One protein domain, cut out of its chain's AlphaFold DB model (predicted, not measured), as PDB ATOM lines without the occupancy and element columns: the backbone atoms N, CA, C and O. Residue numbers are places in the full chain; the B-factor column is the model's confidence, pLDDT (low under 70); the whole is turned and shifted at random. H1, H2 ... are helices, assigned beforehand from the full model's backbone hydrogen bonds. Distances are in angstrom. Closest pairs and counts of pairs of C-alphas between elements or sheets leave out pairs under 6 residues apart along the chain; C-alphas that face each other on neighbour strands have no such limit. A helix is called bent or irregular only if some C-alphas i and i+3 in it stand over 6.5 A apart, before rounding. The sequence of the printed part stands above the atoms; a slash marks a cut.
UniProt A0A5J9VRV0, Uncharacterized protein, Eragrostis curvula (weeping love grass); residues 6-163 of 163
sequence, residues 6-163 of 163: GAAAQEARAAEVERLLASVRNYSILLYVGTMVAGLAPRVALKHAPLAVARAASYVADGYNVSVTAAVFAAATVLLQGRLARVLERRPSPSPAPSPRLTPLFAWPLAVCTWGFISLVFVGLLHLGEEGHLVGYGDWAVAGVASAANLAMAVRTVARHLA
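Overview. This is residues 6 to 163 of the 163 residues of an uncharacterized protein of Eragrostis curvula (weeping love grass) (UniProt A0A5J9VRV0). Four long helices run lengthwise in a rod: H3 and H4 lie side by side in the middle, the longest helix, H1, runs along one side of them, and H5 runs along the other side. The short helix H2 stands crosswise at one end, and towards the other end the long link of residues 89 to 103 loops out in the direction of the first residues of H1. The printed part has 158 residues with five named helices, in the order H1, H2, H3, H4, H5, and no named strand; the class is all helix. H1, H3, H4 and H5 form an up-and-down bundle, each running against the one before it in the chain. The whole is loose, with a radius of gyration of the C-alphas of 19.8 A, and its C-alphas span 67 by 31 by 22 A.

Arrangement. The longest helix is H1, residues 6 to 48. It touches H4, residues 104 to 127, with residues 28 to 42 alone; the closest C-alphas are those of Ala 38 and Val 121, 5.6 A apart. These two helices run the same way at a shallow tilt of 23 degrees. With residues 20 to 27 alone, H1 touches H3, residues 66 to 88, and their closest C-alphas are those of Ser 23 and Val 87, 6.2 A apart. H1 and H3 run opposite ways at a shallow tilt of 24 degrees. H3 and H4 are the hub, each touching three helices, and together they form a helical hairpin at a shallow tilt of 16 degrees, with the C-alphas of Phe 73 and Phe 122 closest at 6.5 A. H5, residues 137 to 162, forms a second helical hairpin with H4, at a shallow tilt of 22 degrees; their closest C-alphas, those of Ala 111 and Ala 154, are 5.5 A apart. H5 touches H3 with residues 150 to 162 alone, and the two run the same way at a shallow tilt of 18 degrees; the closest C-alphas are those of Leu 88 and His 161, 6.0 A apart. H1 and H5 are apart. H2, residues 50 to 61, is close to H1 but not clearly touching, with the C-alphas of Leu 46 and Val 53 closest at 6.1 A, and their lines are about perpendicular at 81 degrees. H2 is apart from H3, H4 and H5. Every O i to N i+4 pair is within hydrogen-bond range in H2, H3 and H5, against 37 of 39 in H1 and 19 of 20 in H4.

Along the chain. H1 begins at C-alpha 6, at (99.214, 156.854, 24.743), and is 60.2 A long. It has a kink of 34 degrees near residue 42 and is only just irregular, with C-alphas 39 and 42 6.7 A apart. H2 is 12 residues long. H3 begins at C-alpha 66, at (81.039, 119.331, 64.963), and measures 32.1 A. H4 measures 34.4 A; it is neither bent nor irregular, but only just: C-alphas 105 and 108 are 6.1 A apart. H5 measures 37.5 A and ends at C-alpha 162, at (80.039, 140.492, 37.102).

Size, cuts and confidence. The two C-alphas farthest apart are those of Gly 6 and Gly 132, at 67.6 A. The printed part has no cut and ends at Ala 163, the chain's last residue. The link from H3 to H4 is long, with 15 residues; that from H4 to H5 is short, and those from H1 to H2 and from H2 to H3 are tight. Residues 47 to 52, of which 50 to 52 belong to H2, stand free. The mean pLDDT of the printed part is 77.6, and 41 residues are under 70, among them residues 53 to 66, 90 to 97 and 127 to 140.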
ATOM      1  N   GLY A   6      99.571 158.233  25.074       73.25
ATOM      2  CA  GLY A   6      99.214 156.854  24.743       73.25
ATOM      3  C   GLY A   6     100.203 155.784  25.226       73.25
ATOM      4  O   GLY A   6      99.749 154.737  25.674       73.25
ATOM      5  N   ALA A   7     101.518 156.029  25.207       80.00
ATOM      6  CA  ALA A   7     102.522 155.049  25.638       80.00
ATOM      7  C   ALA A   7     102.422 154.767  27.146       80.00
ATOM      8  O   ALA A   7     102.300 153.615  27.556       80.00
ATOM      9  N   ALA A   8     102.337 155.821  27.963       80.12
ATOM     10  CA  ALA A   8     102.172 155.700  29.413       80.12
ATOM     11  C   ALA A   8     100.833 155.041  29.800       80.12
ATOM     12  O   ALA A   8     100.777 154.212  30.709       80.12
ATOM     13  N   ALA A   9      99.746 155.358  29.086       80.44
ATOM     14  CA  ALA A   9      98.447 154.721  29.306       80.44
ATOM     15  C   ALA A   9      98.454 153.227  28.932       80.44
ATOM     16  O   ALA A   9      97.783 152.414  29.574       80.44
ATOM     17  N   GLN A  10      99.216 152.857  27.901       82.44
ATOM     18  CA  GLN A  10      99.351 151.481  27.438       82.44
ATOM     19  C   GLN A  10     100.226 150.645  28.383       82.44
ATOM     20  O   GLN A  10      99.855 149.516  28.697       82.44
ATOM     21  N   GLU A  11     101.313 151.215  28.906       85.25
ATOM     22  CA  GLU A  11     102.144 150.600  29.950       85.25
ATOM     23  C   GLU A  11     101.364 150.390  31.253       85.25
ATOM     24  O   GLU A  11     101.369 149.289  31.807       85.25
ATOM     25  N   ALA A  12     100.612 151.401  31.705       82.94
ATOM     26  CA  ALA A  12      99.764 151.285  32.891       82.94
ATOM     27  C   ALA A  12      98.724 150.163  32.737       82.94
ATOM     28  O   ALA A  12      98.537 149.343  33.637       82.94
ATOM     29  N   ARG A  13      98.092 150.067  31.561       83.25
ATOM     30  CA  ARG A  13      97.133 149.000  31.256       83.25
ATOM     31  C   ARG A  13      97.793 147.621  31.205       83.25
ATOM     32  O   ARG A  13      97.209 146.656  31.694       83.25
ATOM     33  N   ALA A  14      98.986 147.511  30.622       87.06
ATOM     34  CA  ALA A  14      99.731 146.255  30.582       87.06
ATOM     35  C   ALA A  14     100.064 145.766  32.001       87.06
ATOM     36  O   ALA A  14      99.801 144.607  32.325       87.06
ATOM     37  N   ALA A  15     100.522 146.669  32.872       87.25
ATOM     38  CA  ALA A  15     100.800 146.366  34.273       87.25
ATOM     39  C   ALA A  15      99.539 145.928  35.048       87.25
ATOM     40  O   ALA A  15      99.592 145.010  35.869       87.25
ATOM     41  N   GLU A  16      98.380 146.539  34.782       85.94
ATOM     42  CA  GLU A  16      97.105 146.122  35.381       85.94
ATOM     43  C   GLU A  16      96.675 144.717  34.942       85.94
ATOM     44  O   GLU A  16      96.237 143.915  35.773       85.94
ATOM     45  N   VAL A  17      96.821 144.399  33.651       87.88
ATOM     46  CA  VAL A  17      96.526 143.063  33.111       87.88
ATOM     47  C   VAL A  17      97.462 142.024  33.717       87.88
ATOM     48  O   VAL A  17      96.999 140.982  34.181       87.88
ATOM     49  N   GLU A  18      98.763 142.305  33.771       89.94
ATOM     50  CA  GLU A  18      99.748 141.404  34.368       89.94
ATOM     51  C   GLU A  18      99.438 141.137  35.844       89.94
ATOM     52  O   GLU A  18      99.462 139.991  36.299       89.94
ATOM     53  N   ARG A  19      99.043 142.174  36.590       88.06
ATOM     54  CA  ARG A  19      98.633 142.041  37.989       88.06
ATOM     55  C   ARG A  19      97.391 141.170  38.151       88.06
ATOM     56  O   ARG A  19      97.353 140.340  39.063       88.06
ATOM     57  N   LEU A  20      96.387 141.339  37.289       88.88
ATOM     58  CA  LEU A  20      95.187 140.501  37.291       88.88
ATOM     59  C   LEU A  20      95.551 139.037  37.018       88.88
ATOM     60  O   LEU A  20      95.153 138.156  37.781       88.88
ATOM     61  N   LEU A  21      96.359 138.778  35.987       90.44
ATOM     62  CA  LEU A  21      96.822 137.431  35.644       90.44
ATOM     63  C   LEU A  21      97.633 136.800  36.780       90.44
ATOM     64  O   LEU A  21      97.412 135.637  37.113       90.44
ATOM     65  N   ALA A  22      98.518 137.561  37.426       90.44
ATOM     66  CA  ALA A  22      99.269 137.101  38.587       90.44
ATOM     67  C   ALA A  22      98.342 136.756  39.763       90.44
ATOM     68  O   ALA A  22      98.537 135.731  40.416       90.44
ATOM     69  N   SER A  23      97.308 137.566  40.008       89.50
ATOM     70  CA  SER A  23      96.313 137.311  41.056       89.50
ATOM     71  C   SER A  23      95.521 136.028  40.788       89.50
ATOM     72  O   SER A  23      95.397 135.187  41.679       89.50
ATOM     73  N   VAL A  24      95.045 135.840  39.552       91.88
ATOM     74  CA  VAL A  24      94.347 134.617  39.123       91.88
ATOM     75  C   VAL A  24      95.262 133.407  39.248       91.88
ATOM     76  O   VAL A  24      94.876 132.416  39.859       91.88
ATOM     77  N   ARG A  25      96.494 133.495  38.735       92.44
ATOM     78  CA  ARG A  25      97.483 132.414  38.803       92.44
ATOM     79  C   ARG A  25      97.764 132.005  40.243       92.44
ATOM     80  O   ARG A  25      97.680 130.825  40.563       92.44
ATOM     81  N   ASN A  26      98.069 132.964  41.116       92.06
ATOM     82  CA  ASN A  26      98.392 132.684  42.513       92.06
ATOM     83  C   ASN A  26      97.199 132.063  43.250       92.06
ATOM     84  O   ASN A  26      97.376 131.135  44.038       92.06
ATOM     85  N   TYR A  27      95.986 132.542  42.972       92.31
ATOM     86  CA  TYR A  27      94.775 131.981  43.556       92.31
ATOM     87  C   TYR A  27      94.501 130.554  43.056       92.31
ATOM     88  O   TYR A  27      94.246 129.664  43.863       92.31
ATOM     89  N   SER A  28      94.653 130.293  41.756       89.75
ATOM     90  CA  SER A  28      94.523 128.950  41.179       89.75
ATOM     91  C   SER A  28      95.574 127.973  41.712       89.75
ATOM     92  O   SER A  28      95.236 126.834  42.022       89.75
ATOM     93  N   ILE A  29      96.830 128.409  41.879       92.38
ATOM     94  CA  ILE A  29      97.889 127.599  42.504       92.38
ATOM     95  C   ILE A  29      97.499 127.243  43.938       92.38
ATOM     96  O   ILE A  29      97.629 126.089  44.335       92.38
ATOM     97  N   LEU A  30      96.987 128.209  44.702       91.44
ATOM     98  CA  LEU A  30      96.529 127.965  46.065       91.44
ATOM     99  C   LEU A  30      95.402 126.928  46.112       91.44
ATOM    100  O   LEU A  30      95.469 126.013  46.930       91.44
ATOM    101  N   LEU A  31      94.403 127.035  45.230       89.88
ATOM    102  CA  LEU A  31      93.326 126.047  45.141       89.88
ATOM    103  C   LEU A  31      93.863 124.663  44.760       89.88
ATOM    104  O   LEU A  31      93.473 123.668  45.367       89.88
ATOM    105  N   TYR A  32      94.780 124.591  43.794       87.25
ATOM    106  CA  TYR A  32      95.372 123.333  43.341       87.25
ATOM    107  C   TYR A  32      96.194 122.652  44.439       87.25
ATOM    108  O   TYR A  32      95.925 121.503  44.788       87.25
ATOM    109  N   VAL A  33      97.161 123.365  45.024       88.38
ATOM    110  CA  VAL A  33      98.009 122.842  46.106       88.38
ATOM    111  C   VAL A  33      97.155 122.473  47.311       88.38
ATOM    112  O   VAL A  33      97.320 121.389  47.861       88.38
ATOM    113  N   GLY A  34      96.197 123.327  47.680       84.62
ATOM    114  CA  GLY A  34      95.246 123.039  48.747       84.62
ATOM    115  C   GLY A  34      94.471 121.750  48.484       84.62
ATOM    116  O   GLY A  34      94.401 120.898  49.363       84.62
ATOM    117  N   THR A  35      93.937 121.571  47.274       84.56
ATOM    118  CA  THR A  35      93.188 120.364  46.882       84.56
ATOM    119  C   THR A  35      94.069 119.120  46.931       84.56
ATOM    120  O   THR A  35      93.636 118.085  47.432       84.56
ATOM    121  N   MET A  36      95.316 119.210  46.459       83.00
ATOM    122  CA  MET A  36      96.272 118.103  46.529       83.00
ATOM    123  C   MET A  36      96.599 117.736  47.975       83.00
ATOM    124  O   MET A  36      96.549 116.562  48.324       83.00
ATOM    125  N   VAL A  37      96.874 118.715  48.837       81.44
ATOM    126  CA  VAL A  37      97.133 118.464  50.261       81.44
ATOM    127  C   VAL A  37      95.897 117.861  50.927       81.44
ATOM    128  O   VAL A  37      95.997 116.804  51.536       81.44
ATOM    129  N   ALA A  38      94.722 118.461  50.750       76.75
ATOM    130  CA  ALA A  38      93.479 117.984  51.350       76.75
ATOM    131  C   ALA A  38      93.064 116.588  50.851       76.75
ATOM    132  O   ALA A  38      92.551 115.785  51.621       76.75
ATOM    133  N   GLY A  39      93.298 116.279  49.573       73.25
ATOM    134  CA  GLY A  39      92.907 115.007  48.967       73.25
ATOM    135  C   GLY A  39      93.942 113.885  49.100       73.25
ATOM    136  O   GLY A  39      93.565 112.711  49.148       73.25
ATOM    137  N   LEU A  40      95.238 114.208  49.127       75.56
ATOM    138  CA  LEU A  40      96.321 113.218  49.132       75.56
ATOM    139  C   LEU A  40      96.978 113.065  50.499       75.56
ATOM    140  O   LEU A  40      97.295 111.936  50.863       75.56
ATOM    141  N   ALA A  41      97.165 114.141  51.270       72.88
ATOM    142  CA  ALA A  41      97.866 114.050  52.552       72.88
ATOM    143  C   ALA A  41      97.186 113.077  53.532       72.88
ATOM    144  O   ALA A  41      97.912 112.265  54.105       72.88
ATOM    145  N   PRO A  42      95.841 113.032  53.661       66.94
ATOM    146  CA  PRO A  42      95.177 112.021  54.485       66.94
ATOM    147  C   PRO A  42      95.467 110.589  54.020       66.94
ATOM    148  O   PRO A  42      95.780 109.721  54.827       66.94
ATOM    149  N   ARG A  43      95.445 110.343  52.702       69.19
ATOM    150  CA  ARG A  43      95.694 109.011  52.120       69.19
ATOM    151  C   ARG A  43      97.141 108.555  52.305       69.19
ATOM    152  O   ARG A  43      97.391 107.388  52.594       69.19
ATOM    153  N   VAL A  44      98.092 109.471  52.142       71.75
ATOM    154  CA  VAL A  44      99.520 109.209  52.364       71.75
ATOM    155  C   VAL A  44      99.792 108.987  53.854       71.75
ATOM    156  O   VAL A  44     100.485 108.034  54.205       71.75
ATOM    157  N   ALA A  45      99.209 109.807  54.732       69.56
ATOM    158  CA  ALA A  45      99.355 109.673  56.178       69.56
ATOM    159  C   ALA A  45      98.811 108.330  56.689       69.56
ATOM    160  O   ALA A  45      99.503 107.649  57.442       69.56
ATOM    161  N   LEU A  46      97.635 107.901  56.211       68.19
ATOM    162  CA  LEU A  46      97.055 106.592  56.532       68.19
ATOM    163  C   LEU A  46      97.972 105.436  56.114       68.19
ATOM    164  O   LEU A  46      98.180 104.496  56.872       68.19
ATOM    165  N   LYS A  47      98.570 105.521  54.920       73.44
ATOM    166  CA  LYS A  47      99.445 104.465  54.395       73.44
ATOM    167  C   LYS A  47     100.778 104.358  55.143       73.44
ATOM    168  O   LYS A  47     101.279 103.253  55.329       73.44
ATOM    169  N   HIS A  48     101.384 105.485  55.513       78.06
ATOM    170  CA  HIS A  48     102.757 105.516  56.035       78.06
ATOM    171  C   HIS A  48     102.850 105.644  57.558       78.06
ATOM    172  O   HIS A  48     103.869 105.266  58.131       78.06
ATOM    173  N   ALA A  49     101.814 106.159  58.218       76.75
ATOM    174  CA  ALA A  49     101.792 106.353  59.663       76.75
ATOM    175  C   ALA A  49     100.395 106.071  60.255       76.75
ATOM    176  O   ALA A  49      99.835 106.934  60.938       76.75
ATOM    177  N   PRO A  50      99.833 104.862  60.051       70.25
ATOM    178  CA  PRO A  50      98.464 104.535  60.463       70.25
ATOM    179  C   PRO A  50      98.238 104.734  61.967       70.25
ATOM    180  O   PRO A  50      97.213 105.263  62.370       70.25
ATOM    181  N   LEU A  51      99.230 104.421  62.810       72.56
ATOM    182  CA  LEU A  51      99.142 104.627  64.262       72.56
ATOM    183  C   LEU A  51      99.128 106.109  64.668       72.56
ATOM    184  O   LEU A  51      98.513 106.463  65.672       72.56
ATOM    185  N   ALA A  52      99.808 106.980  63.918       70.62
ATOM    186  CA  ALA A  52      99.779 108.419  64.174       70.62
ATOM    187  C   ALA A  52      98.433 109.018  63.750       70.62
ATOM    188  O   ALA A  52      97.896 109.862  64.464       70.62
ATOM    189  N   VAL A  53      97.869 108.535  62.636       68.31
ATOM    190  CA  VAL A  53      96.522 108.914  62.195       68.31
ATOM    191  C   VAL A  53      95.467 108.398  63.165       68.31
ATOM    192  O   VAL A  53      94.635 109.184  63.580       68.31
ATOM    193  N   ALA A  54      95.552 107.147  63.622       66.25
ATOM    194  CA  ALA A  54      94.635 106.591  64.617       66.25
ATOM    195  C   ALA A  54      94.697 107.342  65.958       66.25
ATOM    196  O   ALA A  54      93.665 107.587  66.571       66.25
ATOM    197  N   ARG A  55      95.889 107.777  66.396       66.81
ATOM    198  CA  ARG A  55      96.030 108.648  67.578       66.81
ATOM    199  C   ARG A  55      95.451 110.040  67.344       66.81
ATOM    200  O   ARG A  55      94.782 110.572  68.218       66.81
ATOM    201  N   ALA A  56      95.699 110.647  66.185       65.88
ATOM    202  CA  ALA A  56      95.089 111.928  65.835       65.88
ATOM    203  C   ALA A  56      93.556 111.814  65.761       65.88
ATOM    204  O   ALA A  56      92.857 112.686  66.266       65.88
ATOM    205  N   ALA A  57      93.049 110.713  65.210       63.09
ATOM    206  CA  ALA A  57      91.636 110.381  65.137       63.09
ATOM    207  C   ALA A  57      91.042 110.117  66.525       63.09
ATOM    208  O   ALA A  57      89.939 110.571  66.780       63.09
ATOM    209  N   SER A  58      91.763 109.486  67.460       58.00
ATOM    210  CA  SER A  58      91.275 109.302  68.835       58.00
ATOM    211  C   SER A  58      91.167 110.629  69.593       58.00
ATOM    212  O   SER A  58      90.193 110.842  70.302       58.00
ATOM    213  N   TYR A  59      92.093 111.574  69.369       57.50
ATOM    214  CA  TYR A  59      91.937 112.953  69.862       57.50
ATOM    215  C   TYR A  59      90.738 113.681  69.234       57.50
ATOM    216  O   TYR A  59      90.234 114.643  69.812       57.50
ATOM    217  N   VAL A  60      90.298 113.247  68.048       55.84
ATOM    218  CA  VAL A  60      89.107 113.774  67.373       55.84
ATOM    219  C   VAL A  60      87.827 113.079  67.874       55.84
ATOM    220  O   VAL A  60      86.822 113.742  68.112       55.84
ATOM    221  N   ALA A  61      87.865 111.769  68.106       51.59
ATOM    222  CA  ALA A  61      86.744 110.963  68.584       51.59
ATOM    223  C   ALA A  61      86.381 111.255  70.053       51.59
ATOM    224  O   ALA A  61      85.202 111.258  70.394       51.59
ATOM    225  N   ASP A  62      87.360 111.605  70.895       50.09
ATOM    226  CA  ASP A  62      87.144 111.970  72.308       50.09
ATOM    227  C   ASP A  62      86.536 113.378  72.510       50.09
ATOM    228  O   ASP A  62      86.418 113.851  73.643       50.09
ATOM    229  N   GLY A  63      86.108 114.060  71.436       42.66
ATOM    230  CA  GLY A  63      85.309 115.285  71.559       42.66
ATOM    231  C   GLY A  63      85.630 116.424  70.593       42.66
ATOM    232  O   GLY A  63      85.433 117.587  70.959       42.66
ATOM    233  N   TYR A  64      86.089 116.160  69.364       49.59
ATOM    234  CA  TYR A  64      86.090 117.204  68.334       49.59
ATOM    235  C   TYR A  64      84.651 117.519  67.936       49.59
ATOM    236  O   TYR A  64      84.002 116.856  67.134       49.59
ATOM    237  N   ASN A  65      84.144 118.565  68.571       64.75
ATOM    238  CA  ASN A  65      82.804 119.075  68.405       64.75
ATOM    239  C   ASN A  65      82.577 119.453  66.930       64.75
ATOM    240  O   ASN A  65      83.325 120.268  66.388       64.75
ATOM    241  N   VAL A  66      81.523 118.922  66.300       67.56
ATOM    242  CA  VAL A  66      81.039 119.331  64.963       67.56
ATOM    243  C   VAL A  66      81.024 120.860  64.822       67.56
ATOM    244  O   VAL A  66      81.323 121.393  63.756       67.56
ATOM    245  N   SER A  67      80.777 121.579  65.921       72.56
ATOM    246  CA  SER A  67      80.845 123.042  66.003       72.56
ATOM    247  C   SER A  67      82.224 123.628  65.671       72.56
ATOM    248  O   SER A  67      82.290 124.665  65.021       72.56
ATOM    249  N   VAL A  68      83.327 122.993  66.080       73.56
ATOM    250  CA  VAL A  68      84.696 123.440  65.761       73.56
ATOM    251  C   VAL A  68      84.983 123.227  64.279       73.56
ATOM    252  O   VAL A  68      85.427 124.155  63.607       73.56
ATOM    253  N   THR A  69      84.657 122.051  63.737       73.69
ATOM    254  CA  THR A  69      84.809 121.759  62.302       73.69
ATOM    255  C   THR A  69      83.958 122.712  61.460       73.69
ATOM    256  O   THR A  69      84.440 123.266  60.471       73.69
ATOM    257  N   ALA A  70      82.724 122.990  61.888       76.19
ATOM    258  CA  ALA A  70      81.836 123.962  61.258       76.19
ATOM    259  C   ALA A  70      82.364 125.405  61.364       76.19
ATOM    260  O   ALA A  70      82.294 126.149  60.387       76.19
ATOM    261  N   ALA A  71      82.934 125.809  62.503       80.12
ATOM    262  CA  ALA A  71      83.530 127.134  62.676       80.12
ATOM    263  C   ALA A  71      84.772 127.320  61.789       80.12
ATOM    264  O   ALA A  71      84.900 128.343  61.113       80.12
ATOM    265  N   VAL A  72      85.653 126.315  61.731       81.81
ATOM    266  CA  VAL A  72      86.819 126.301  60.833       81.81
ATOM    267  C   VAL A  72      86.366 126.365  59.377       81.81
ATOM    268  O   VAL A  72      86.907 127.150  58.597       81.81
ATOM    269  N   PHE A  73      85.331 125.607  59.014       82.94
ATOM    270  CA  PHE A  73      84.742 125.643  57.681       82.94
ATOM    271  C   PHE A  73      84.168 127.009  57.325       82.94
ATOM    272  O   PHE A  73      84.453 127.531  56.248       82.94
ATOM    273  N   ALA A  74      83.385 127.610  58.221       85.00
ATOM    274  CA  ALA A  74      82.817 128.933  58.016       85.00
ATOM    275  C   ALA A  74      83.931 129.974  57.836       85.00
ATOM    276  O   ALA A  74      83.903 130.743  56.875       85.00
ATOM    277  N   ALA A  75      84.957 129.945  58.691       86.88
ATOM    278  CA  ALA A  75      86.104 130.844  58.598       86.88
ATOM    279  C   ALA A  75      86.879 130.668  57.280       86.88
ATOM    280  O   ALA A  75      87.163 131.652  56.592       86.88
ATOM    281  N   ALA A  76      87.177 129.425  56.887       86.25
ATOM    282  CA  ALA A  76      87.848 129.114  55.627       86.25
ATOM    283  C   ALA A  76      87.016 129.558  54.418       86.25
ATOM    284  O   ALA A  76      87.550 130.160  53.483       86.25
ATOM    285  N   THR A  77      85.704 129.324  54.468       88.00
ATOM    286  CA  THR A  77      84.763 129.752  53.436       88.00
ATOM    287  C   THR A  77      84.780 131.266  53.288       88.00
ATOM    288  O   THR A  77      85.039 131.764  52.198       88.00
ATOM    289  N   VAL A  78      84.597 132.019  54.375       88.56
ATOM    290  CA  VAL A  78      84.627 133.491  54.348       88.56
ATOM    291  C   VAL A  78      85.963 134.005  53.805       88.56
ATOM    292  O   VAL A  78      85.980 134.893  52.951       88.56
ATOM    293  N   LEU A  79      87.086 133.426  54.238       90.81
ATOM    294  CA  LEU A  79      88.420 133.827  53.789       90.81
ATOM    295  C   LEU A  79      88.610 133.620  52.281       90.81
ATOM    296  O   LEU A  79      89.111 134.509  51.588       90.81
ATOM    297  N   LEU A  80      88.229 132.453  51.765       89.31
ATOM    298  CA  LEU A  80      88.389 132.105  50.355       89.31
ATOM    299  C   LEU A  80      87.397 132.847  49.466       89.31
ATOM    300  O   LEU A  80      87.803 133.347  48.424       89.31
ATOM    301  N   GLN A  81      86.151 133.024  49.904       89.50
ATOM    302  CA  GLN A  81      85.186 133.879  49.211       89.50
ATOM    303  C   GLN A  81      85.665 135.337  49.177       89.50
ATOM    304  O   GLN A  81      85.560 135.993  48.145       89.50
ATOM    305  N   GLY A  82      86.289 135.831  50.251       88.81
ATOM    306  CA  GLY A  82      86.934 137.146  50.270       88.81
ATOM    307  C   GLY A  82      88.137 137.245  49.325       88.81
ATOM    308  O   GLY A  82      88.336 138.270  48.676       88.81
ATOM    309  N   ARG A  83      88.938 136.181  49.192       90.31
ATOM    310  CA  ARG A  83      90.037 136.128  48.212       90.31
ATOM    311  C   ARG A  83      89.527 136.060  46.777       90.31
ATOM    312  O   ARG A  83      90.049 136.789  45.939       90.31
ATOM    313  N   LEU A  84      88.498 135.259  46.513       89.62
ATOM    314  CA  LEU A  84      87.813 135.209  45.226       89.62
ATOM    315  C   LEU A  84      87.249 136.588  44.871       89.62
ATOM    316  O   LEU A  84      87.510 137.078  43.779       89.62
ATOM    317  N   ALA A  85      86.567 137.254  45.808       89.25
ATOM    318  CA  ALA A  85      86.068 138.612  45.622       89.25
ATOM    319  C   ALA A  85      87.193 139.570  45.212       89.25
ATOM    320  O   ALA A  85      87.063 140.232  44.197       89.25
ATOM    321  N   ARG A  86      88.343 139.563  45.901       87.88
ATOM    322  CA  ARG A  86      89.502 140.409  45.539       87.88
ATOM    323  C   ARG A  86      90.089 140.116  44.156       87.88
ATOM    324  O   ARG A  86      90.688 141.005  43.561       87.88
ATOM    325  N   VAL A  87      89.983 138.876  43.671       88.06
ATOM    326  CA  VAL A  87      90.409 138.500  42.311       88.06
ATOM    327  C   VAL A  87      89.412 139.018  41.268       88.06
ATOM    328  O   VAL A  87      89.818 139.392  40.172       88.06
ATOM    329  N   LEU A  88      88.121 139.045  41.609       86.38
ATOM    330  CA  LEU A  88      87.043 139.540  40.748       86.38
ATOM    331  C   LEU A  88      86.840 141.063  40.843       86.38
ATOM    332  O   LEU A  88      86.226 141.652  39.957       86.38
ATOM    333  N   GLU A  89      87.328 141.694  41.909       84.25
ATOM    334  CA  GLU A  89      87.111 143.102  42.217       84.25
ATOM    335  C   GLU A  89      87.735 144.013  41.165       84.25
ATOM    336  O   GLU A  89      88.917 143.921  40.814       84.25
ATOM    337  N   ARG A  90      86.923 144.955  40.687       69.31
ATOM    338  CA  ARG A  90      87.374 145.985  39.768       69.31
ATOM    339  C   ARG A  90      88.148 147.033  40.553       69.31
ATOM    340  O   ARG A  90      87.563 147.815  41.299       69.31
ATOM    341  N   ARG A  91      89.467 147.078  40.368       69.50
ATOM    342  CA  ARG A  91      90.269 148.145  40.969       69.50
ATOM    343  C   ARG A  91      90.068 149.469  40.223       69.50
ATOM    344  O   ARG A  91      89.959 149.455  38.989       69.50
ATOM    345  N   PRO A  92      90.046 150.602  40.950       62.81
ATOM    346  CA  PRO A  92      90.107 151.919  40.336       62.81
ATOM    347  C   PRO A  92      91.364 152.000  39.469       62.81
ATOM    348  O   PRO A  92      92.467 151.758  39.965       62.81
ATOM    349  N   SER A  93      91.185 152.276  38.178       61.09
ATOM    350  CA  SER A  93      92.298 152.501  37.258       61.09
ATOM    351  C   SER A  93      92.551 154.005  37.152       61.09
ATOM    352  O   SER A  93      91.588 154.766  37.035       61.09
ATOM    353  N   PRO A  94      93.816 154.457  37.175       61.47
ATOM    354  CA  PRO A  94      94.169 155.823  36.802       61.47
ATOM    355  C   PRO A  94      94.003 156.083  35.293       61.47
ATOM    356  O   PRO A  94      94.128 157.225  34.856       61.47
ATOM    357  N   SER A  95      93.738 155.047  34.486       63.25
ATOM    358  CA  SER A  95      93.510 155.164  33.048       63.25
ATOM    359  C   SER A  95      92.045 155.494  32.731       63.25
ATOM    360  O   SER A  95      91.141 154.932  33.353       63.25
ATOM    361  N   PRO A  96      91.770 156.335  31.714       64.75
ATOM    362  CA  PRO A  96      90.413 156.549  31.207       64.75
ATOM    363  C   PRO A  96      89.830 155.309  30.504       64.75
ATOM    364  O   PRO A  96      88.632 155.263  30.220       64.75
ATOM    365  N   ALA A  97      90.654 154.298  30.201       69.88
ATOM    366  CA  ALA A  97      90.196 153.039  29.627       69.88
ATOM    367  C   ALA A  97      89.488 152.163  30.682       69.88
ATOM    368  O   ALA A  97      89.831 152.202  31.863       69.88
ATOM    369  N   PRO A  98      88.523 151.313  30.282       71.19
ATOM    370  CA  PRO A  98      87.880 150.410  31.223       71.19
ATOM    371  C   PRO A  98      88.910 149.469  31.863       71.19
ATOM    372  O   PRO A  98      89.607 148.748  31.146       71.19
ATOM    373  N   SER A  99      88.963 149.448  33.206       76.69
ATOM    374  CA  SER A  99      89.853 148.545  33.950       76.69
ATOM    375  C   SER A  99      89.687 147.093  33.481       76.69
ATOM    376  O   SER A  99      88.545 146.649  33.291       76.69
ATOM    377  N   PRO A 100      90.785 146.334  33.326       77.19
ATOM    378  CA  PRO A 100      90.712 144.926  32.971       77.19
ATOM    379  C   PRO A 100      89.918 144.151  34.028       77.19
ATOM    380  O   PRO A 100      90.081 144.354  35.231       77.19
ATOM    381  N   ARG A 101      89.038 143.263  33.560       82.69
ATOM    382  CA  ARG A 101      88.168 142.431  34.398       82.69
ATOM    383  C   ARG A 101      88.159 140.998  33.899       82.69
ATOM    384  O   ARG A 101      88.280 140.754  32.698       82.69
ATOM    385  N   LEU A 102      87.964 140.063  34.822       83.31
ATOM    386  CA  LEU A 102      87.675 138.684  34.458       83.31
ATOM    387  C   LEU A 102      86.334 138.607  33.736       83.31
ATOM    388  O   LEU A 102      85.352 139.229  34.139       83.31
ATOM    389  N   THR A 103      86.299 137.833  32.657       85.31
ATOM    390  CA  THR A 103      85.045 137.534  31.973       85.31
ATOM    391  C   THR A 103      84.276 136.461  32.750       85.31
ATOM    392  O   THR A 103      84.884 135.675  33.489       85.31
ATOM    393  N   PRO A 104      82.947 136.360  32.556       83.62
ATOM    394  CA  PRO A 104      82.146 135.303  33.169       83.62
ATOM    395  C   PRO A 104      82.696 133.897  32.902       83.62
ATOM    396  O   PRO A 104      82.681 133.053  33.793       83.62
ATOM    397  N   LEU A 105      83.257 133.676  31.707       85.94
ATOM    398  CA  LEU A 105      83.856 132.404  31.294       85.94
ATOM    399  C   LEU A 105      85.019 131.956  32.189       85.94
ATOM    400  O   LEU A 105      85.243 130.759  32.311       85.94
ATOM    401  N   PHE A 106      85.736 132.883  32.831       84.44
ATOM    402  CA  PHE A 106      86.829 132.557  33.754       84.44
ATOM    403  C   PHE A 106      86.432 132.698  35.227       84.44
ATOM    404  O   PHE A 106      86.927 131.954  36.072       84.44
ATOM    405  N   ALA A 107      85.514 133.612  35.547       87.50
ATOM    406  CA  ALA A 107      85.033 133.814  36.910       87.50
ATOM    407  C   ALA A 107      84.232 132.611  37.441       87.50
ATOM    408  O   ALA A 107      84.429 132.203  38.585       87.50
ATOM    409  N   TRP A 108      83.370 132.008  36.612       89.38
ATOM    410  CA  TRP A 108      82.548 130.861  37.017       89.38
ATOM    411  C   TRP A 108      83.361 129.602  37.342       89.38
ATOM    412  O   TRP A 108      83.175 129.067  38.437       89.38
ATOM    413  N   PRO A 109      84.303 129.146  36.490       90.88
ATOM    414  CA  PRO A 109      85.183 128.032  36.838       90.88
ATOM    415  C   PRO A 109      85.961 128.272  38.131       90.88
ATOM    416  O   PRO A 109      86.082 127.371  38.954       90.88
ATOM    417  N   LEU A 110      86.439 129.499  38.359       89.44
ATOM    418  CA  LEU A 110      87.173 129.841  39.574       89.44
ATOM    419  C   LEU A 110      86.297 129.727  40.832       89.44
ATOM    420  O   LEU A 110      86.752 129.238  41.869       89.44
ATOM    421  N   ALA A 111      85.028 130.129  40.734       89.75
ATOM    422  CA  ALA A 111      84.034 129.956  41.790       89.75
ATOM    423  C   ALA A 111      83.734 128.477  42.061       89.75
ATOM    424  O   ALA A 111      83.729 128.064  43.220       89.75
ATOM    425  N   VAL A 112      83.541 127.674  41.009       90.19
ATOM    426  CA  VAL A 112      83.309 126.225  41.122       90.19
ATOM    427  C   VAL A 112      84.505 125.536  41.775       90.19
ATOM    428  O   VAL A 112      84.320 124.757  42.706       90.19
ATOM    429  N   CYS A 113      85.733 125.870  41.370       89.75
ATOM    430  CA  CYS A 113      86.946 125.340  41.991       89.75
ATOM    431  C   CYS A 113      87.075 125.761  43.460       89.75
ATOM    432  O   CYS A 113      87.457 124.949  44.298       89.75
ATOM    433  N   THR A 114      86.727 127.009  43.790       90.31
ATOM    434  CA  THR A 114      86.721 127.504  45.178       90.31
ATOM    435  C   THR A 114      85.726 126.722  46.033       90.31
ATOM    436  O   THR A 114      86.075 126.253  47.117       90.31
ATOM    437  N   TRP A 115      84.502 126.543  45.529       91.44
ATOM    438  CA  TRP A 115      83.463 125.755  46.186       91.44
ATOM    439  C   TRP A 115      83.907 124.305  46.394       91.44
ATOM    440  O   TRP A 115      83.908 123.824  47.527       91.44
ATOM    441  N   GLY A 116      84.346 123.640  45.323       87.12
ATOM    442  CA  GLY A 116      84.763 122.242  45.352       87.12
ATOM    443  C   GLY A 116      85.927 121.994  46.310       87.12
ATOM    444  O   GLY A 116      85.875 121.047  47.091       87.12
ATOM    445  N   PHE A 117      86.937 122.870  46.313       87.31
ATOM    446  CA  PHE A 117      88.074 122.777  47.232       87.31
ATOM    447  C   PHE A 117      87.631 122.807  48.702       87.31
ATOM    448  O   PHE A 117      87.985 121.920  49.477       87.31
ATOM    449  N   ILE A 118      86.826 123.800  49.083       84.94
ATOM    450  CA  ILE A 118      86.329 123.947  50.458       84.94
ATOM    451  C   ILE A 118      85.474 122.747  50.874       84.94
ATOM    452  O   ILE A 118      85.645 122.221  51.974       84.94
ATOM    453  N   SER A 119      84.573 122.299  49.999       84.69
ATOM    454  CA  SER A 119      83.716 121.146  50.275       84.69
ATOM    455  C   SER A 119      84.540 119.869  50.451       84.69
ATOM    456  O   SER A 119      84.264 119.087  51.357       84.69
ATOM    457  N   LEU A 120      85.601 119.684  49.656       81.62
ATOM    458  CA  LEU A 120      86.513 118.548  49.785       81.62
ATOM    459  C   LEU A 120      87.272 118.567  51.120       81.62
ATOM    460  O   LEU A 120      87.371 117.535  51.778       81.62
ATOM    461  N   VAL A 121      87.769 119.735  51.543       78.00
ATOM    462  CA  VAL A 121      88.423 119.900  52.854       78.00
ATOM    463  C   VAL A 121      87.458 119.545  53.983       78.00
ATOM    464  O   VAL A 121      87.828 118.805  54.889       78.00
ATOM    465  N   PHE A 122      86.217 120.030  53.918       78.38
ATOM    466  CA  PHE A 122      85.216 119.770  54.950       78.38
ATOM    467  C   PHE A 122      84.875 118.291  55.075       78.38
ATOM    468  O   PHE A 122      84.921 117.734  56.167       78.38
ATOM    469  N   VAL A 123      84.594 117.645  53.942       75.88
ATOM    470  CA  VAL A 123      84.307 116.209  53.896       75.88
ATOM    471  C   VAL A 123      85.507 115.413  54.406       75.88
ATOM    472  O   VAL A 123      85.324 114.505  55.210       75.88
ATOM    473  N   GLY A 124      86.731 115.779  54.014       72.06
ATOM    474  CA  GLY A 124      87.949 115.133  54.503       72.06
ATOM    475  C   GLY A 124      88.116 115.231  56.021       72.06
ATOM    476  O   GLY A 124      88.472 114.243  56.655       72.06
ATOM    477  N   LEU A 125      87.808 116.389  56.616       70.75
ATOM    478  CA  LEU A 125      87.855 116.581  58.069       70.75
ATOM    479  C   LEU A 125      86.788 115.767  58.808       70.75
ATOM    480  O   LEU A 125      87.085 115.234  59.870       70.75
ATOM    481  N   LEU A 126      85.586 115.631  58.240       70.00
ATOM    482  CA  LEU A 126      84.541 114.773  58.810       70.00
ATOM    483  C   LEU A 126      84.932 113.285  58.775       70.00
ATOM    484  O   LEU A 126      84.609 112.551  59.697       70.00
ATOM    485  N   HIS A 127      85.666 112.842  57.748       66.69
ATOM    486  CA  HIS A 127      86.038 111.429  57.579       66.69
ATOM    487  C   HIS A 127      87.297 111.003  58.354       66.69
ATOM    488  O   HIS A 127      87.537 109.810  58.507       66.69
ATOM    489  N   LEU A 128      88.120 111.942  58.831       60.66
ATOM    490  CA  LEU A 128      89.385 111.636  59.518       60.66
ATOM    491  C   LEU A 128      89.211 111.048  60.933       60.66
ATOM    492  O   LEU A 128      90.197 110.598  61.509       60.66
ATOM    493  N   GLY A 129      87.995 111.053  61.491       52.25
ATOM    494  CA  GLY A 129      87.712 110.581  62.853       52.25
ATOM    495  C   GLY A 129      87.178 109.149  62.976       52.25
ATOM    496  O   GLY A 129      87.225 108.600  64.071       52.25
ATOM    497  N   GLU A 130      86.690 108.524  61.900       53.03
ATOM    498  CA  GLU A 130      85.891 107.291  62.001       53.03
ATOM    499  C   GLU A 130      86.423 106.166  61.099       53.03
ATOM    500  O   GLU A 130      85.867 105.856  60.044       53.03
ATOM    501  N   GLU A 131      87.491 105.485  61.522       47.94
ATOM    502  CA  GLU A 131      87.766 104.146  60.988       47.94
ATOM    503  C   GLU A 131      86.768 103.147  61.598       47.94
ATOM    504  O   GLU A 131      86.954 102.651  62.705       47.94
ATOM    505  N   GLY A 132      85.693 102.842  60.864       46.66
ATOM    506  CA  GLY A 132      84.833 101.682  61.140       46.66
ATOM    507  C   GLY A 132      83.439 101.969  61.703       46.66
ATOM    508  O   GLY A 132      82.692 101.023  61.961       46.66
ATOM    509  N   HIS A 133      83.039 103.231  61.846       44.66
ATOM    510  CA  HIS A 133      81.635 103.594  62.040       44.66
ATOM    511  C   HIS A 133      81.121 104.308  60.795       44.66
ATOM    512  O   HIS A 133      81.805 105.125  60.188       44.66
ATOM    513  N   LEU A 134      79.949 103.878  60.326       44.91
ATOM    514  CA  LEU A 134      79.260 104.533  59.227       44.91
ATOM    515  C   LEU A 134      78.967 105.960  59.682       44.91
ATOM    516  O   LEU A 134      78.123 106.129  60.560       44.91
ATOM    517  N   VAL A 135      79.644 106.935  59.067       53.59
ATOM    518  CA  VAL A 135      79.337 108.367  59.171       53.59
ATOM    519  C   VAL A 135      77.824 108.528  59.252       53.59
ATOM    520  O   VAL A 135      77.099 108.118  58.333       53.59
ATOM    521  N   GLY A 136      77.346 109.054  60.378       55.88
ATOM    522  CA  GLY A 136      75.922 109.148  60.647       55.88
ATOM    523  C   GLY A 136      75.227 109.943  59.545       55.88
ATOM    524  O   GLY A 136      75.778 110.891  58.983       55.88
ATOM    525  N   TYR A 137      73.976 109.602  59.234       57.38
ATOM    526  CA  TYR A 137      73.184 110.334  58.233       57.38
ATOM    527  C   TYR A 137      73.126 111.854  58.524       57.38
ATOM    528  O   TYR A 137      73.002 112.669  57.609       57.38
ATOM    529  N   GLY A 138      73.271 112.238  59.801       61.66
ATOM    530  CA  GLY A 138      73.374 113.625  60.256       61.66
ATOM    531  C   GLY A 138      74.612 114.367  59.744       61.66
ATOM    532  O   GLY A 138      74.486 115.513  59.320       61.66
ATOM    533  N   ASP A 139      75.779 113.727  59.683       67.25
ATOM    534  CA  ASP A 139      77.021 114.381  59.250       67.25
ATOM    535  C   ASP A 139      77.026 114.636  57.740       67.25
ATOM    536  O   ASP A 139      77.470 115.689  57.274       67.25
ATOM    537  N   TRP A 140      76.427 113.725  56.965       69.50
ATOM    538  CA  TRP A 140      76.180 113.929  55.535       69.50
ATOM    539  C   TRP A 140      75.185 115.058  55.272       69.50
ATOM    540  O   TRP A 140      75.382 115.846  54.343       69.50
ATOM    541  N   ALA A 141      74.141 115.180  56.096       74.56
ATOM    542  CA  ALA A 141      73.199 116.290  56.005       74.56
ATOM    543  C   ALA A 141      73.886 117.631  56.317       74.56
ATOM    544  O   ALA A 141      73.719 118.596  55.567       74.56
ATOM    545  N   VAL A 142      74.721 117.684  57.362       72.81
ATOM    546  CA  VAL A 142      75.515 118.872  57.714       72.81
ATOM    547  C   VAL A 142      76.486 119.237  56.588       72.81
ATOM    548  O   VAL A 142      76.535 120.398  56.182       72.81
ATOM    549  N   ALA A 143      77.199 118.263  56.017       75.94
ATOM    550  CA  ALA A 143      78.068 118.471  54.857       75.94
ATOM    551  C   ALA A 143      77.306 118.980  53.628       75.94
ATOM    552  O   ALA A 143      77.773 119.895  52.945       75.94
ATOM    553  N   GLY A 144      76.112 118.441  53.373       78.94
ATOM    554  CA  GLY A 144      75.235 118.889  52.296       78.94
ATOM    555  C   GLY A 144      74.821 120.351  52.459       78.94
ATOM    556  O   GLY A 144      75.007 121.152  51.540       78.94
ATOM    557  N   VAL A 145      74.328 120.725  53.644       83.00
ATOM    558  CA  VAL A 145      73.917 122.105  53.953       83.00
ATOM    559  C   VAL A 145      75.107 123.064  53.878       83.00
ATOM    560  O   VAL A 145      75.007 124.121  53.252       83.00
ATOM    561  N   ALA A 146      76.252 122.688  54.451       82.44
ATOM    562  CA  ALA A 146      77.477 123.482  54.420       82.44
ATOM    563  C   ALA A 146      77.980 123.713  52.981       82.44
ATOM    564  O   ALA A 146      78.316 124.839  52.604       82.44
ATOM    565  N   SER A 147      77.960 122.670  52.146       84.88
ATOM    566  CA  SER A 147      78.324 122.749  50.727       84.88
ATOM    567  C   SER A 147      77.364 123.639  49.936       84.88
ATOM    568  O   SER A 147      77.814 124.470  49.143       84.88
ATOM    569  N   ALA A 148      76.054 123.527  50.177       85.81
ATOM    570  CA  ALA A 148      75.043 124.359  49.528       85.81
ATOM    571  C   ALA A 148      75.184 125.841  49.918       85.81
ATOM    572  O   ALA A 148      75.150 126.716  49.052       85.81
ATOM    573  N   ALA A 149      75.417 126.131  51.202       86.88
ATOM    574  CA  ALA A 149      75.668 127.487  51.686       86.88
ATOM    575  C   ALA A 149      76.945 128.087  51.071       86.88
ATOM    576  O   ALA A 149      76.951 129.243  50.639       86.88
ATOM    577  N   ASN A 150      78.016 127.294  50.968       88.12
ATOM    578  CA  ASN A 150      79.248 127.699  50.295       88.12
ATOM    579  C   ASN A 150      79.022 127.980  48.798       88.12
ATOM    580  O   ASN A 150      79.478 129.004  48.290       88.12
ATOM    581  N   LEU A 151      78.262 127.129  48.100       87.00
ATOM    582  CA  LEU A 151      77.911 127.354  46.695       87.00
ATOM    583  C   LEU A 151      77.108 128.648  46.519       87.00
ATOM    584  O   LEU A 151      77.420 129.449  45.639       87.00
ATOM    585  N   ALA A 152      76.121 128.893  47.384       90.06
ATOM    586  CA  ALA A 152      75.328 130.117  47.363       90.06
ATOM    587  C   ALA A 152      76.199 131.368  47.570       90.06
ATOM    588  O   ALA A 152      76.017 132.372  46.876       90.06
ATOM    589  N   MET A 153      77.187 131.307  48.469       87.25
ATOM    590  CA  MET A 153      78.165 132.384  48.637       87.25
ATOM    591  C   MET A 153      79.049 132.564  47.401       87.25
ATOM    592  O   MET A 153      79.231 133.700  46.974       87.25
ATOM    593  N   ALA A 154      79.538 131.485  46.786       86.62
ATOM    594  CA  ALA A 154      80.332 131.557  45.556       86.62
ATOM    595  C   ALA A 154      79.553 132.225  44.413       86.62
ATOM    596  O   ALA A 154      80.040 133.172  43.794       86.62
ATOM    597  N   VAL A 155      78.308 131.789  44.193       88.88
ATOM    598  CA  VAL A 155      77.379 132.371  43.214       88.88
ATOM    599  C   VAL A 155      77.163 133.856  43.496       88.88
ATOM    600  O   VAL A 155      77.296 134.683  42.595       88.88
ATOM    601  N   ARG A 156      76.872 134.220  44.751       88.62
ATOM    602  CA  ARG A 156      76.640 135.615  45.149       88.62
ATOM    603  C   ARG A 156      77.886 136.480  44.963       88.62
ATOM    604  O   ARG A 156      77.758 137.623  44.531       88.62
ATOM    605  N   THR A 157      79.070 135.958  45.274       88.12
ATOM    606  CA  THR A 157      80.348 136.647  45.060       88.12
ATOM    607  C   THR A 157      80.554 136.931  43.578       88.12
ATOM    608  O   THR A 157      80.813 138.073  43.219       88.12
ATOM    609  N   VAL A 158      80.365 135.940  42.707       87.75
ATOM    610  CA  VAL A 158      80.505 136.120  41.256       87.75
ATOM    611  C   VAL A 158      79.469 137.104  40.712       87.75
ATOM    612  O   VAL A 158      79.838 138.063  40.039       87.75
ATOM    613  N   ALA A 159      78.190 136.928  41.052       87.38
ATOM    614  CA  ALA A 159      77.107 137.784  40.569       87.38
ATOM    615  C   ALA A 159      77.323 139.262  40.933       87.38
ATOM    616  O   ALA A 159      77.127 140.133  40.095       87.38
ATOM    617  N   ARG A 160      77.796 139.548  42.153       87.06
ATOM    618  CA  ARG A 160      78.091 140.919  42.607       87.06
ATOM    619  C   ARG A 160      79.223 141.609  41.847       87.06
ATOM    620  O   ARG A 160      79.250 142.831  41.839       87.06
ATOM    621  N   HIS A 161      80.161 140.854  41.280       82.88
ATOM    622  CA  HIS A 161      81.344 141.414  40.613       82.88
ATOM    623  C   HIS A 161      81.277 141.321  39.082       82.88
ATOM    624  O   HIS A 161      82.122 141.896  38.398       82.88
ATOM    625  N   LEU A 162      80.293 140.592  38.540       79.50
ATOM    626  CA  LEU A 162      80.039 140.492  37.102       79.50
ATOM    627  C   LEU A 162      78.820 141.294  36.623       79.50
ATOM    628  O   LEU A 162      78.726 141.522  35.415       79.50
ATOM    629  N   ALA A 163      77.910 141.677  37.526       61.53
ATOM    630  CA  ALA A 163      76.830 142.630  37.253       61.53
ATOM    631  C   ALA A 163      77.387 144.049  37.064       61.53
ATOM    632  O   ALA A 163      76.882 144.750  36.160       61.53
TER     633      ALA A 163